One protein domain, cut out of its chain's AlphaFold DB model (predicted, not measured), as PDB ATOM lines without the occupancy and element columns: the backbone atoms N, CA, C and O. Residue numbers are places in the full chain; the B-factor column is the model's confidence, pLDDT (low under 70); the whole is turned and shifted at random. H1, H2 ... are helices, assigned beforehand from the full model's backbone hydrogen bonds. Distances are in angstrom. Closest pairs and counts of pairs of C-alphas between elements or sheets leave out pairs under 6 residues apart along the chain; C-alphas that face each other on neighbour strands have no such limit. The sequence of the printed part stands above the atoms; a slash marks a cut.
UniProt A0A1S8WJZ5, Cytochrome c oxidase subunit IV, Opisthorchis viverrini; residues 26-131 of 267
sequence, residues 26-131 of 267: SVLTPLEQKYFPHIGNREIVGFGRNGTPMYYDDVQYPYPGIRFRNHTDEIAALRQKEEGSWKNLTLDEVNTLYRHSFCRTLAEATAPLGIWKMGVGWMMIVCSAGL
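What this domain is: This is residues 26 to 131 of the 267 residues of the protein "Cytochrome c oxidase subunit IV" of Opisthorchis viverrini (UniProt A0A1S8WJZ5). A small body of loops and short helices sends out one long arm, residues 111 to 131, which sticks out and ends in the straight helix H5. In the body, the unnamed stretch of residues 36 to 72 winds in loops between H1 at one edge and the helices H2 and H3 on the other side, while the short H4 lies where the chain leaves the body toward the arm. The printed part has 106 residues with five named helices, in the order H1, H2, H3, H4, H5, and no named strand. The class is all helix, though helices hold 48 of the 106 printed residues. The whole is extended, with a radius of gyration of the C-alphas of 20.3 A, and elongated, spanning 68 by 36 by 22 A, the arm making the length.

Where its parts are: H1 is residues 30 to 35, beginning at C-alpha 30 at (131.794, 124.316, 180.969). After residues 36 to 72, H2 is residues 73 to 82, 14.2 A from first to last C-alpha. H3 is residues 91 to 101, 15.3 A long, with C-alpha 91 at (131.355, 143.291, 152.335). H4 is the four residues 106 to 109. H5, residues 115 to 131, is the longest helix at 24.9 A and ends with C-alpha 131 at (76.366, 154.412, 172.408).

How they stand to each other: H1 touches no helix; it is apart from H2, H3, H4 and H5. H2 and H3 only just touch, with 3 pairs of C-alphas within 8 A. Their closest C-alphas are those of Ile 75 and Leu 97, 7.3 A apart. They run opposite ways at a steep tilt of 64 degrees, with centres 10.8 A apart. H4 is apart from H3, and its centre is the nearest to the mean of the C-alphas, at 11.3 A. H5 is apart from H4, and its centre is the farthest from that mean, at 34.3 A. In H2, H3 and H5 every O i to N i+4 pair is within hydrogen-bond range; in H1 it is 1 of 2, and H4 is too short for such a pair but has its one O i to N i+3 pair within range.

The domain as a whole: The two C-alphas farthest apart are those of Gly 84 and Leu 131, at 69.5 A. Residues 111 to 131, of which 115 to 131 belong to H5, stand free; without them the body has 85 residues and spans 37 by 36 by 17 A. The link from H1 to H2 is long, with 37 residues; that from H2 to H3 is short, and those from H3 to H4 and from H4 to H5 are tight. The printed part has no cut. The mean pLDDT of the printed part is 89.6, and the model's confidence is low, under 70, at residues 26 to 28.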
ATOM      1  N   SER A  26     132.714 117.968 169.183       63.91
ATOM      2  CA  SER A  26     133.115 119.307 169.639       63.91
ATOM      3  C   SER A  26     133.035 119.406 171.167       63.91
ATOM      4  O   SER A  26     131.942 119.333 171.732       63.91
ATOM      5  N   VAL A  27     134.175 119.591 171.838       61.84
ATOM      6  CA  VAL A  27     134.249 119.774 173.296       61.84
ATOM      7  C   VAL A  27     133.534 121.076 173.681       61.84
ATOM      8  O   VAL A  27     134.010 122.164 173.372       61.84
ATOM      9  N   LEU A  28     132.379 120.966 174.345       66.81
ATOM     10  CA  LEU A  28     131.636 122.122 174.858       66.81
ATOM     11  C   LEU A  28     132.376 122.744 176.042       66.81
ATOM     12  O   LEU A  28     132.845 122.024 176.929       66.81
ATOM     13  N   THR A  29     132.412 124.074 176.107       76.88
ATOM     14  CA  THR A  29     132.940 124.773 177.287       76.88
ATOM     15  C   THR A  29     132.057 124.499 178.517       76.88
ATOM     16  O   THR A  29     130.854 124.264 178.365       76.88
ATOM     17  N   PRO A  30     132.588 124.556 179.756       82.25
ATOM     18  CA  PRO A  30     131.794 124.316 180.969       82.25
ATOM     19  C   PRO A  30     130.545 125.208 181.082       82.25
ATOM     20  O   PRO A  30     129.510 124.789 181.599       82.25
ATOM     21  N   LEU A  31     130.624 126.439 180.560       80.50
ATOM     22  CA  LEU A  31     129.493 127.362 180.499       80.50
ATOM     23  C   LEU A  31     128.443 126.923 179.473       80.50
ATOM     24  O   LEU A  31     127.258 126.940 179.789       80.50
ATOM     25  N   GLU A  32     128.847 126.495 178.277       79.62
ATOM     26  CA  GLU A  32     127.912 125.975 177.273       79.62
ATOM     27  C   GLU A  32     127.204 124.703 177.762       79.62
ATOM     28  O   GLU A  32     125.997 124.559 177.564       79.62
ATOM     29  N   GLN A  33     127.915 123.825 178.478       81.19
ATOM     30  CA  GLN A  33     127.332 122.621 179.080       81.19
ATOM     31  C   GLN A  33     126.217 122.953 180.080       81.19
ATOM     32  O   GLN A  33     125.186 122.284 180.087       81.19
ATOM     33  N   LYS A  34     126.379 124.014 180.886       85.19
ATOM     34  CA  LYS A  34     125.386 124.444 181.887       85.19
ATOM     35  C   LYS A  34     124.035 124.818 181.270       85.19
ATOM     36  O   LYS A  34     123.003 124.624 181.907       85.19
ATOM     37  N   TYR A  35     124.038 125.390 180.069       82.56
ATOM     38  CA  TYR A  35     122.827 125.891 179.412       82.56
ATOM     39  C   TYR A  35     122.327 124.992 178.272       82.56
ATOM     40  O   TYR A  35     121.323 125.305 177.621       82.56
ATOM     41  N   PHE A  36     122.989 123.859 178.033       77.62
ATOM     42  CA  PHE A  36     122.511 122.832 177.120       77.62
ATOM     43  C   PHE A  36     121.345 122.054 177.761       77.62
ATOM     44  O   PHE A  36     121.445 121.680 178.929       77.62
ATOM     45  N   PRO A  37     120.232 121.779 177.050       81.06
ATOM     46  CA  PRO A  37     119.956 122.024 175.626       81.06
ATOM     47  C   PRO A  37     119.187 123.328 175.325       81.06
ATOM     48  O   PRO A  37     118.782 123.543 174.185       81.06
ATOM     49  N   HIS A  38     118.938 124.192 176.314       81.06
ATOM     50  CA  HIS A  38     118.012 125.332 176.189       81.06
ATOM     51  C   HIS A  38     118.465 126.385 175.166       81.06
ATOM     52  O   HIS A  38     117.641 126.946 174.449       81.06
ATOM     53  N   ILE A  39     119.773 126.637 175.077       77.81
ATOM     54  CA  ILE A  39     120.365 127.616 174.145       77.81
ATOM     55  C   ILE A  39     120.705 126.980 172.782       77.81
ATOM     56  O   ILE A  39     120.947 127.677 171.793       77.81
ATOM     57  N   GLY A  40     120.667 125.648 172.692       79.50
ATOM     58  CA  GLY A  40     121.130 124.908 171.525       79.50
ATOM     59  C   GLY A  40     122.630 125.108 171.277       79.50
ATOM     60  O   GLY A  40     123.411 125.253 172.211       79.50
ATOM     61  N   ASN A  41     123.026 125.130 170.004       81.00
ATOM     62  CA  ASN A  41     124.428 125.222 169.571       81.00
ATOM     63  C   ASN A  41     124.873 126.662 169.281       81.00
ATOM     64  O   ASN A  41     125.642 126.908 168.349       81.00
ATOM     65  N   ARG A  42     124.326 127.632 170.016       86.50
ATOM     66  CA  ARG A  42     124.690 129.044 169.878       86.50
ATOM     67  C   ARG A  42     125.881 129.349 170.766       86.50
ATOM     68  O   ARG A  42     125.967 128.866 171.889       86.50
ATOM     69  N   GLU A  43     126.772 130.175 170.248       86.19
ATOM     70  CA  GLU A  43     127.948 130.632 170.974       86.19
ATOM     71  C   GLU A  43     127.555 131.654 172.050       86.19
ATOM     72  O   GLU A  43     126.783 132.589 171.791       86.19
ATOM     73  N   ILE A  44     128.104 131.464 173.250       89.06
ATOM     74  CA  ILE A  44     127.966 132.388 174.377       89.06
ATOM     75  C   ILE A  44     129.103 133.409 174.296       89.06
ATOM     76  O   ILE A  44     130.268 133.054 174.432       89.06
ATOM     77  N   VAL A  45     128.754 134.677 174.089       87.00
ATOM     78  CA  VAL A  45     129.713 135.777 173.862       87.00
ATOM     79  C   VAL A  45     129.961 136.577 175.140       87.00
ATOM     80  O   VAL A  45     131.026 137.160 175.318       87.00
ATOM     81  N   GLY A  46     128.985 136.621 176.046       86.12
ATOM     82  CA  GLY A  46     129.088 137.394 177.276       86.12
ATOM     83  C   GLY A  46     128.073 136.978 178.334       86.12
ATOM     84  O   GLY A  46     127.278 136.059 178.149       86.12
ATOM     85  N   PHE A  47     128.088 137.688 179.460       82.69
ATOM     86  CA  PHE A  47     127.297 137.337 180.644       82.69
ATOM     87  C   PHE A  47     125.789 137.642 180.519       82.69
ATOM     88  O   PHE A  47     124.992 137.099 181.282       82.69
ATOM     89  N   GLY A  48     125.375 138.472 179.553       83.94
ATOM     90  CA  GLY A  48     123.977 138.892 179.383       83.94
ATOM     91  C   GLY A  48     123.474 139.834 180.490       83.94
ATOM     92  O   GLY A  48     124.209 140.195 181.405       83.94
ATOM     93  N   ARG A  49     122.201 140.252 180.407       79.00
ATOM     94  CA  ARG A  49     121.608 141.267 181.306       79.00
ATOM     95  C   ARG A  49     121.498 140.811 182.768       79.00
ATOM     96  O   ARG A  49     121.727 141.607 183.668       79.00
ATOM     97  N   ASN A  50     121.172 139.537 182.997       82.50
ATOM     98  CA  ASN A  50     120.895 138.978 184.331       82.50
ATOM     99  C   ASN A  50     121.911 137.889 184.736       82.50
ATOM    100  O   ASN A  50     121.591 137.014 185.539       82.50
ATOM    101  N   GLY A  51     123.093 137.855 184.109       82.75
ATOM    102  CA  GLY A  51     124.045 136.742 184.253       82.75
ATOM    103  C   GLY A  51     123.600 135.449 183.552       82.75
ATOM    104  O   GLY A  51     124.291 134.431 183.618       82.75
ATOM    105  N   THR A  52     122.441 135.471 182.888       85.00
ATOM    106  CA  THR A  52     121.979 134.413 181.995       85.00
ATOM    107  C   THR A  52     122.250 134.814 180.542       85.00
ATOM    108  O   THR A  52     121.853 135.903 180.111       85.00
ATOM    109  N   PRO A  53     122.910 133.945 179.761       86.56
ATOM    110  CA  PRO A  53     123.211 134.216 178.367       86.56
ATOM    111  C   PRO A  53     121.924 134.044 177.546       86.56
ATOM    112  O   PRO A  53     121.532 132.940 177.185       86.56
ATOM    113  N   MET A  54     121.227 135.152 177.293       86.81
ATOM    114  CA  MET A  54     119.989 135.186 176.513       86.81
ATOM    115  C   MET A  54     120.067 136.233 175.404       86.81
ATOM    116  O   MET A  54     120.749 137.254 175.535       86.81
ATOM    117  N   TYR A  55     119.392 135.939 174.292       90.44
ATOM    118  CA  TYR A  55     119.352 136.802 173.120       90.44
ATOM    119  C   TYR A  55     118.219 137.817 173.242       90.44
ATOM    120  O   TYR A  55     117.068 137.422 173.427       90.44
ATOM    121  N   TYR A  56     118.534 139.096 173.047       88.44
ATOM    122  CA  TYR A  56     117.556 140.171 172.921       88.44
ATOM    123  C   TYR A  56     118.057 141.199 171.907       88.44
ATOM    124  O   TYR A  56     119.230 141.562 171.938       88.44
ATOM    125  N   ASP A  57     117.163 141.682 171.044       89.06
ATOM    126  CA  ASP A  57     117.406 142.864 170.214       89.06
ATOM    127  C   ASP A  57     116.874 144.086 170.968       89.06
ATOM    128  O   ASP A  57     115.693 144.419 170.867       89.06
ATOM    129  N   ASP A  58     117.730 144.711 171.772       86.12
ATOM    130  CA  ASP A  58     117.395 145.906 172.547       86.12
ATOM    131  C   ASP A  58     118.357 147.042 172.185       86.12
ATOM    132  O   ASP A  58     119.563 146.845 172.044       86.12
ATOM    133  N   VAL A  59     117.819 148.252 172.058       90.44
ATOM    134  CA  VAL A  59     118.602 149.464 171.801       90.44
ATOM    135  C   VAL A  59     119.466 149.813 173.016       90.44
ATOM    136  O   VAL A  59     120.572 150.320 172.855       90.44
ATOM    137  N   GLN A  60     118.992 149.521 174.233       90.06
ATOM    138  CA  GLN A  60     119.740 149.792 175.466       90.06
ATOM    139  C   GLN A  60     120.908 148.821 175.672       90.06
ATOM    140  O   GLN A  60     121.910 149.179 176.288       90.06
ATOM    141  N   TYR A  61     120.786 147.602 175.144       88.25
ATOM    142  CA  TYR A  61     121.773 146.532 175.278       88.25
ATOM    143  C   TYR A  61     122.103 145.965 173.890       88.25
ATOM    144  O   TYR A  61     121.671 144.861 173.558       88.25
ATOM    145  N   PRO A  62     122.882 146.701 173.072       88.62
ATOM    146  CA  PRO A  62     123.130 146.341 171.675       88.62
ATOM    147  C   PRO A  62     124.000 145.086 171.508       88.62
ATOM    148  O   PRO A  62     124.138 144.581 170.398       88.62
ATOM    149  N   TYR A  63     124.602 144.581 172.590       88.19
ATOM    150  CA  TYR A  63     125.401 143.358 172.611       88.19
ATOM    151  C   TYR A  63     124.707 142.278 173.473       88.19
ATOM    152  O   TYR A  63     124.837 142.269 174.699       88.19
ATOM    153  N   PRO A  64     123.945 141.350 172.867       90.81
ATOM    154  CA  PRO A  64     123.323 140.251 173.595       90.81
ATOM    155  C   PRO A  64     124.374 139.250 174.095       90.81
ATOM    156  O   PRO A  64     125.463 139.123 173.536       90.81
ATOM    157  N   GLY A  65     124.039 138.498 175.150       89.31
ATOM    158  CA  GLY A  65     124.962 137.524 175.754       89.31
ATOM    159  C   GLY A  65     125.230 136.285 174.890       89.31
ATOM    160  O   GLY A  65     126.215 135.583 175.111       89.31
ATOM    161  N   ILE A  66     124.381 136.021 173.895       91.31
ATOM    162  CA  ILE A  66     124.524 134.924 172.925       91.31
ATOM    163  C   ILE A  66     124.359 135.446 171.502       91.31
ATOM    164  O   ILE A  66     123.714 136.473 171.292       91.31
ATOM    165  N   ARG A  67     124.889 134.717 170.517       92.25
ATOM    166  CA  ARG A  67     124.638 134.992 169.091       92.25
ATOM    167  C   ARG A  67     123.217 134.592 168.678       92.25
ATOM    168  O   ARG A  67     122.596 133.724 169.295       92.25
ATOM    169  N   PHE A  68     122.705 135.202 167.608       92.88
ATOM    170  CA  PHE A  68     121.372 134.894 167.086       92.88
ATOM    171  C   PHE A  68     121.282 133.478 166.498       92.88
ATOM    172  O   PHE A  68     120.387 132.714 166.867       92.88
ATOM    173  N   ARG A  69     122.196 133.116 165.588       90.50
ATOM    174  CA  ARG A  69     122.195 131.811 164.908       90.50
ATOM    175  C   ARG A  69     123.102 130.788 165.599       90.50
ATOM    176  O   ARG A  69     124.019 131.130 166.341       90.50
ATOM    177  N   ASN A  70     122.836 129.511 165.325       88.50
ATOM    178  CA  ASN A  70     123.701 128.409 165.750       88.50
ATOM    179  C   ASN A  70     125.068 128.493 165.056       88.50
ATOM    180  O   ASN A  70     125.178 129.014 163.945       88.50
ATOM    181  N   HIS A  71     126.098 127.946 165.692       84.94
ATOM    182  CA  HIS A  71     127.427 127.818 165.105       84.94
ATOM    183  C   HIS A  71     127.406 126.830 163.923       84.94
ATOM    184  O   HIS A  71     126.872 125.727 164.054       84.94
ATOM    185  N   THR A  72     127.970 127.235 162.784       87.88
ATOM    186  CA  THR A  72     128.118 126.423 161.565       87.88
ATOM    187  C   THR A  72     129.580 126.426 161.120       87.88
ATOM    188  O   THR A  72     130.296 127.388 161.395       87.88
ATOM    189  N   ASP A  73     130.014 125.384 160.408       87.81
ATOM    190  CA  ASP A  73     131.416 125.230 159.979       87.81
ATOM    191  C   ASP A  73     131.861 126.357 159.029       87.81
ATOM    192  O   ASP A  73     132.980 126.857 159.119       87.81
ATOM    193  N   GLU A  74     130.952 126.833 158.172       88.75
ATOM    194  CA  GLU A  74     131.175 127.996 157.302       88.75
ATOM    195  C   GLU A  74     131.464 129.264 158.112       88.75
ATOM    196  O   GLU A  74     132.389 130.016 157.809       88.75
ATOM    197  N   ILE A  75     130.696 129.487 159.182       90.50
ATOM    198  CA  ILE A  75     130.887 130.644 160.055       90.50
ATOM    199  C   ILE A  75     132.169 130.478 160.863       90.50
ATOM    200  O   ILE A  75     132.879 131.460 161.037       90.50
ATOM    201  N   ALA A  76     132.519 129.264 161.296       89.25
ATOM    202  CA  ALA A  76     133.793 128.993 161.960       89.25
ATOM    203  C   ALA A  76     134.996 129.370 161.074       89.25
ATOM    204  O   ALA A  76     135.921 130.030 161.545       89.25
ATOM    205  N   ALA A  77     134.950 129.033 159.780       91.56
ATOM    206  CA  ALA A  77     135.975 129.437 158.818       91.56
ATOM    207  C   ALA A  77     136.023 130.963 158.622       91.56
ATOM    208  O   ALA A  77     137.105 131.543 158.528       91.56
ATOM    209  N   LEU A  78     134.868 131.640 158.604       93.00
ATOM    210  CA  LEU A  78     134.822 133.105 158.552       93.00
ATOM    211  C   LEU A  78     135.364 133.753 159.833       93.00
ATOM    212  O   LEU A  78     136.079 134.745 159.733       93.00
ATOM    213  N   ARG A  79     135.123 133.176 161.019       90.12
ATOM    214  CA  ARG A  79     135.701 133.652 162.291       90.12
ATOM    215  C   ARG A  79     137.229 133.593 162.287       90.12
ATOM    216  O   ARG A  79     137.868 134.548 162.707       90.12
ATOM    217  N   GLN A  80     137.818 132.537 161.728       91.62
ATOM    218  CA  GLN A  80     139.277 132.461 161.567       91.62
ATOM    219  C   GLN A  80     139.820 133.595 160.682       91.62
ATOM    220  O   GLN A  80     140.913 134.101 160.920       91.62
ATOM    221  N   LYS A  81     139.053 134.040 159.676       92.38
ATOM    222  CA  LYS A  81     139.409 135.225 158.879       92.38
ATOM    223  C   LYS A  81     139.201 136.536 159.651       92.38
ATOM    224  O   LYS A  81     139.972 137.470 159.440       92.38
ATOM    225  N   GLU A  82     138.190 136.613 160.525       91.50
ATOM    226  CA  GLU A  82     137.918 137.788 161.377       91.50
ATOM    227  C   GLU A  82     139.052 138.095 162.363       91.50
ATOM    228  O   GLU A  82     139.249 139.264 162.695       91.50
ATOM    229  N   GLU A  83     139.790 137.077 162.821       92.81
ATOM    230  CA  GLU A  83     140.963 137.246 163.694       92.81
ATOM    231  C   GLU A  83     142.106 138.019 163.003       92.81
ATOM    232  O   GLU A  83     142.954 138.617 163.668       92.81
ATOM    233  N   GLY A  84     142.123 138.037 161.664       91.88
ATOM    234  CA  GLY A  84     143.061 138.806 160.849       91.88
ATOM    235  C   GLY A  84     142.635 140.261 160.600       91.88
ATOM    236  O   GLY A  84     141.767 140.832 161.256       91.88
ATOM    237  N   SER A  85     143.256 140.910 159.606       94.12
ATOM    238  CA  SER A  85     142.882 142.281 159.233       94.12
ATOM    239  C   SER A  85     141.524 142.322 158.532       94.12
ATOM    240  O   SER A  85     141.337 141.694 157.490       94.12
ATOM    241  N   TRP A  86     140.609 143.160 159.023       91.94
ATOM    242  CA  TRP A  86     139.262 143.301 158.454       91.94
ATOM    243  C   TRP A  86     139.230 143.879 157.035       91.94
ATOM    244  O   TRP A  86     138.208 143.798 156.366       91.94
ATOM    245  N   LYS A  87     140.350 144.417 156.540       93.00
ATOM    246  CA  LYS A  87     140.482 144.835 155.135       93.00
ATOM    247  C   LYS A  87     140.424 143.658 154.156       93.00
ATOM    248  O   LYS A  87     140.131 143.872 152.986       93.00
ATOM    249  N   ASN A  88     140.708 142.443 154.628       92.50
ATOM    250  CA  ASN A  88     140.695 141.231 153.812       92.50
ATOM    251  C   ASN A  88     139.297 140.602 153.702       92.50
ATOM    252  O   ASN A  88     139.115 139.685 152.904       92.50
ATOM    253  N   LEU A  89     138.331 141.065 154.503       93.62
ATOM    254  CA  LEU A  89     136.951 140.594 154.455       93.62
ATOM    255  C   LEU A  89     136.184 141.338 153.366       93.62
ATOM    256  O   LEU A  89     136.241 142.564 153.253       93.62
ATOM    257  N   THR A  90     135.422 140.588 152.581       96.44
ATOM    258  CA  THR A  90     134.481 141.173 151.627       96.44
ATOM    259  C   THR A  90     133.254 141.730 152.353       96.44
ATOM    260  O   THR A  90     132.887 141.275 153.437       96.44
ATOM    261  N   LEU A  91     132.574 142.712 151.751       96.06
ATOM    262  CA  LEU A  91     131.355 143.291 152.335       96.06
ATOM    263  C   LEU A  91     130.255 142.243 152.562       96.06
ATOM    264  O   LEU A  91     129.497 142.350 153.523       96.06
ATOM    265  N   ASP A  92     130.178 141.225 151.706       96.31
ATOM    266  CA  ASP A  92     129.218 140.132 151.855       96.31
ATOM    267  C   ASP A  92     129.559 139.231 153.054       96.31
ATOM    268  O   ASP A  92     128.696 138.942 153.881       96.31
ATOM    269  N   GLU A  93     130.837 138.888 153.245       96.06
ATOM    270  CA  GLU A  93     131.298 138.159 154.435       96.06
ATOM    271  C   GLU A  93     131.007 138.950 155.720       96.06
ATOM    272  O   GLU A  93     130.479 138.398 156.684       96.06
ATOM    273  N   VAL A  94     131.237 140.265 155.727       95.62
ATOM    274  CA  VAL A  94     130.882 141.115 156.877       95.62
ATOM    275  C   VAL A  94     129.370 141.099 157.135       95.62
ATOM    276  O   VAL A  94     128.932 140.964 158.280       95.62
ATOM    277  N   ASN A  95     128.551 141.187 156.086       95.19
ATOM    278  CA  ASN A  95     127.094 141.147 156.214       95.19
ATOM    279  C   ASN A  95     126.585 139.786 156.715       95.19
ATOM    280  O   ASN A  95     125.660 139.739 157.531       95.19
ATOM    281  N   THR A  96     127.183 138.681 156.267       94.31
ATOM    282  CA  THR A  96     126.831 137.334 156.741       94.31
ATOM    283  C   THR A  96     127.205 137.144 158.210       94.31
ATOM    284  O   THR A  96     126.377 136.658 158.984       94.31
ATOM    285  N   LEU A  97     128.378 137.619 158.635       94.31
ATOM    286  CA  LEU A  97     128.809 137.628 160.038       94.31
ATOM    287  C   LEU A  97     127.893 138.486 160.921       94.31
ATOM    288  O   LEU A  97     127.526 138.087 162.037       94.31
ATOM    289  N   TYR A  98     127.449 139.633 160.400       94.44
ATOM    290  CA  TYR A  98     126.482 140.496 161.068       94.44
ATOM    291  C   TYR A  98     125.122 139.806 161.237       94.44
ATOM    292  O   TYR A  98     124.621 139.719 162.356       94.44
ATOM    293  N   ARG A  99     124.545 139.249 160.162       94.81
ATOM    294  CA  ARG A  99     123.242 138.550 160.189       94.81
ATOM    295  C   ARG A  99     123.282 137.204 160.923       94.81
ATOM    296  O   ARG A  99     122.238 136.677 161.314       94.81
ATOM    297  N   HIS A 100     124.468 136.623 161.107       93.56
ATOM    298  CA  HIS A 100     124.680 135.479 161.995       93.56
ATOM    299  C   HIS A 100     124.612 135.895 163.465       93.56
ATOM    300  O   HIS A 100     123.979 135.218 164.280       93.56
ATOM    301  N   SER A 101     125.219 137.038 163.779       92.81
ATOM    302  CA  SER A 101     125.299 137.565 165.137       92.81
ATOM    303  C   SER A 101     123.989 138.184 165.611       92.81
ATOM    304  O   SER A 101     123.592 137.924 166.746       92.81
ATOM    305  N   PHE A 102     123.323 138.948 164.744       94.81
ATOM    306  CA  PHE A 102     122.144 139.743 165.060       94.81
ATOM    307  C   PHE A 102     120.973 139.427 164.127       94.81
ATOM    308  O   PHE A 102     121.141 139.248 162.920       94.81
ATOM    309  N   CYS A 103     119.767 139.386 164.686       91.81
ATOM    310  CA  CYS A 103     118.527 139.202 163.938       91.81
ATOM    311  C   CYS A 103     118.129 140.492 163.210       91.81
ATOM    312  O   CYS A 103     117.875 140.470 162.002       91.81
ATOM    313  N   ARG A 104     118.118 141.617 163.936       91.94
ATOM    314  CA  ARG A 104     117.669 142.922 163.442       91.94
ATOM    315  C   ARG A 104     118.776 143.962 163.497       91.94
ATOM    316  O   ARG A 104     119.638 143.916 164.370       91.94
ATOM    317  N   THR A 105     118.718 144.929 162.587       93.44
ATOM    318  CA  THR A 105     119.526 146.149 162.717       93.44
ATOM    319  C   THR A 105     118.909 147.099 163.742       93.44
ATOM    320  O   THR A 105     117.710 147.040 164.016       93.44
ATOM    321  N   LEU A 106     119.700 148.026 164.289       91.94
ATOM    322  CA  LEU A 106     119.165 149.047 165.199       91.94
ATOM    323  C   LEU A 106     118.079 149.897 164.523       91.94
ATOM    324  O   LEU A 106     117.066 150.193 165.148       91.94
ATOM    325  N   ALA A 107     118.240 150.202 163.230       92.31
ATOM    326  CA  ALA A 107     117.229 150.906 162.444       92.31
ATOM    327  C   ALA A 107     115.918 150.105 162.324       92.31
ATOM    328  O   ALA A 107     114.837 150.673 162.469       92.31
ATOM    329  N   GLU A 108     116.007 148.786 162.110       91.31
ATOM    330  CA  GLU A 108     114.849 147.879 162.097       91.31
ATOM    331  C   GLU A 108     114.187 147.778 163.484       91.31
ATOM    332  O   GLU A 108     112.962 147.695 163.575       91.31
ATOM    333  N   ALA A 109     114.968 147.809 164.569       89.56
ATOM    334  CA  ALA A 109     114.457 147.746 165.938       89.56
ATOM    335  C   ALA A 109     113.711 149.026 166.353       89.56
ATOM    336  O   ALA A 109     112.699 148.951 167.047       89.56
ATOM    337  N   THR A 110     114.173 150.194 165.897       90.44
ATOM    338  CA  THR A 110     113.543 151.496 166.179       90.44
ATOM    339  C   THR A 110     112.471 151.896 165.166       90.44
ATOM    340  O   THR A 110     111.937 153.002 165.247       90.44
ATOM    341  N   ALA A 111     112.171 151.040 164.187       92.69
ATOM    342  CA  ALA A 111     111.196 151.357 163.154       92.69
ATOM    343  C   ALA A 111     109.816 151.652 163.785       92.69
ATOM    344  O   ALA A 111     109.348 150.881 164.630       92.69
ATOM    345  N   PRO A 112     109.138 152.751 163.399       93.44
ATOM    346  CA  PRO A 112     107.873 153.140 164.010       93.44
ATOM    347  C   PRO A 112     106.794 152.088 163.731       93.44
ATOM    348  O   PRO A 112     106.365 151.887 162.594       93.44
ATOM    349  N   LEU A 113     106.325 151.423 164.787       87.50
ATOM    350  CA  LEU A 113     105.274 150.415 164.693       87.50
ATOM    351  C   LEU A 113     103.902 151.103 164.591       87.50
ATOM    352  O   LEU A 113     103.539 151.942 165.412       87.50
ATOM    353  N   GLY A 114     103.095 150.719 163.600       93.81
ATOM    354  CA  GLY A 114     101.757 151.280 163.350       93.81
ATOM    355  C   GLY A 114     100.681 150.921 164.389       93.81
ATOM    356  O   GLY A 114      99.494 151.029 164.091       93.81
ATOM    357  N   ILE A 115     101.070 150.489 165.592       93.38
ATOM    358  CA  ILE A 115     100.183 149.972 166.649       93.38
ATOM    359  C   ILE A 115      99.201 151.045 167.134       93.38
ATOM    360  O   ILE A 115      98.056 150.734 167.457       93.38
ATOM    361  N   TRP A 116      99.591 152.323 167.114       94.56
ATOM    362  CA  TRP A 116      98.706 153.426 167.506       94.56
ATOM    363  C   TRP A 116      97.417 153.472 166.669       94.56
ATOM    364  O   TRP A 116      96.353 153.775 167.204       94.56
ATOM    365  N   LYS A 117      97.483 153.098 165.380       95.38
ATOM    366  CA  LYS A 117      96.311 153.035 164.493       95.38
ATOM    367  C   LYS A 117      95.327 151.969 164.963       95.38
ATOM    368  O   LYS A 117      94.122 152.202 164.962       95.38
ATOM    369  N   MET A 118      95.842 150.821 165.409       96.00
ATOM    370  CA  MET A 118      95.012 149.781 166.015       96.00
ATOM    371  C   MET A 118      94.378 150.259 167.322       96.00
ATOM    372  O   MET A 118      93.198 150.001 167.543       96.00
ATOM    373  N   GLY A 119      95.129 150.986 168.155       96.50
ATOM    374  CA  GLY A 119      94.609 151.575 169.393       96.50
ATOM    375  C   GLY A 119      93.426 152.516 169.147       96.50
ATOM    376  O   GLY A 119      92.378 152.365 169.770       96.50
ATOM    377  N   VAL A 120      93.558 153.428 168.179       97.88
ATOM    378  CA  VAL A 120      92.475 154.348 167.785       97.88
ATOM    379  C   VAL A 120      91.259 153.583 167.246       97.88
ATOM    380  O   VAL A 120      90.130 153.885 167.627       97.88
ATOM    381  N   GLY A 121      91.473 152.558 166.415       98.06
ATOM    382  CA  GLY A 121      90.386 151.736 165.877       98.06
ATOM    383  C   GLY A 121      89.566 151.038 166.968       98.06
ATOM    384  O   GLY A 121      88.340 151.138 166.981       98.06
ATOM    385  N   TRP A 122      90.232 150.392 167.929       97.75
ATOM    386  CA  TRP A 122      89.557 149.728 169.049       97.75
ATOM    387  C   TRP A 122      88.785 150.702 169.939       97.75
ATOM    388  O   TRP A 122      87.663 150.398 170.344       97.75
ATOM    389  N   MET A 123      89.338 151.889 170.193       98.38
ATOM    390  CA  MET A 123      88.659 152.930 170.965       98.38
ATOM    391  C   MET A 123      87.331 153.342 170.314       98.38
ATOM    392  O   MET A 123      86.306 153.394 170.992       98.38
ATOM    393  N   MET A 124      87.315 153.563 168.997       98.38
ATOM    394  CA  MET A 124      86.087 153.930 168.284       98.38
ATOM    395  C   MET A 124      85.039 152.808 168.301       98.38
ATOM    396  O   MET A 124      83.851 153.092 168.454       98.38
ATOM    397  N   ILE A 125      85.464 151.544 168.199       98.25
ATOM    398  CA  ILE A 125      84.560 150.385 168.279       98.25
ATOM    399  C   ILE A 125      83.886 150.320 169.654       98.25
ATOM    400  O   ILE A 125      82.666 150.181 169.731       98.25
ATOM    401  N   VAL A 126      84.655 150.470 170.736       98.38
ATOM    402  CA  VAL A 126      84.122 150.416 172.106       98.38
ATOM    403  C   VAL A 126      83.176 151.589 172.382       98.38
ATOM    404  O   VAL A 126      82.093 151.382 172.930       98.38
ATOM    405  N   CYS A 127      83.525 152.806 171.953       98.31
ATOM    406  CA  CYS A 127      82.644 153.971 172.085       98.31
ATOM    407  C   CYS A 127      81.331 153.798 171.304       98.31
ATOM    408  O   CYS A 127      80.263 154.121 171.821       98.31
ATOM    409  N   SER A 128      81.403 153.259 170.082       98.50
ATOM    410  CA  SER A 128      80.226 152.976 169.256       98.50
ATOM    411  C   SER A 128      79.313 151.939 169.914       98.50
ATOM    412  O   SER A 128      78.113 152.170 170.055       98.50
ATOM    413  N   ALA A 129      79.886 150.836 170.405       98.25
ATOM    414  CA  ALA A 129      79.133 149.808 171.116       98.25
ATOM    415  C   ALA A 129      78.423 150.379 172.355       98.25
ATOM    416  O   ALA A 129      77.232 150.137 172.539       98.25
ATOM    417  N   GLY A 130      79.112 151.203 173.153       97.81
ATOM    418  CA  GLY A 130      78.519 151.863 174.319       97.81
ATOM    419  C   GLY A 130      77.341 152.777 173.966       97.81
ATOM    420  O   GLY A 130      76.309 152.741 174.639       97.81
ATOM    421  N   LEU A 131      77.452 153.551 172.880       97.50
ATOM    422  CA  LEU A 131      76.366 154.412 172.408       97.50
ATOM    423  C   LEU A 131      75.154 153.592 171.942       97.50
ATOM    424  O   LEU A 131      74.020 153.912 172.297       97.50
TER     425      LEU A 131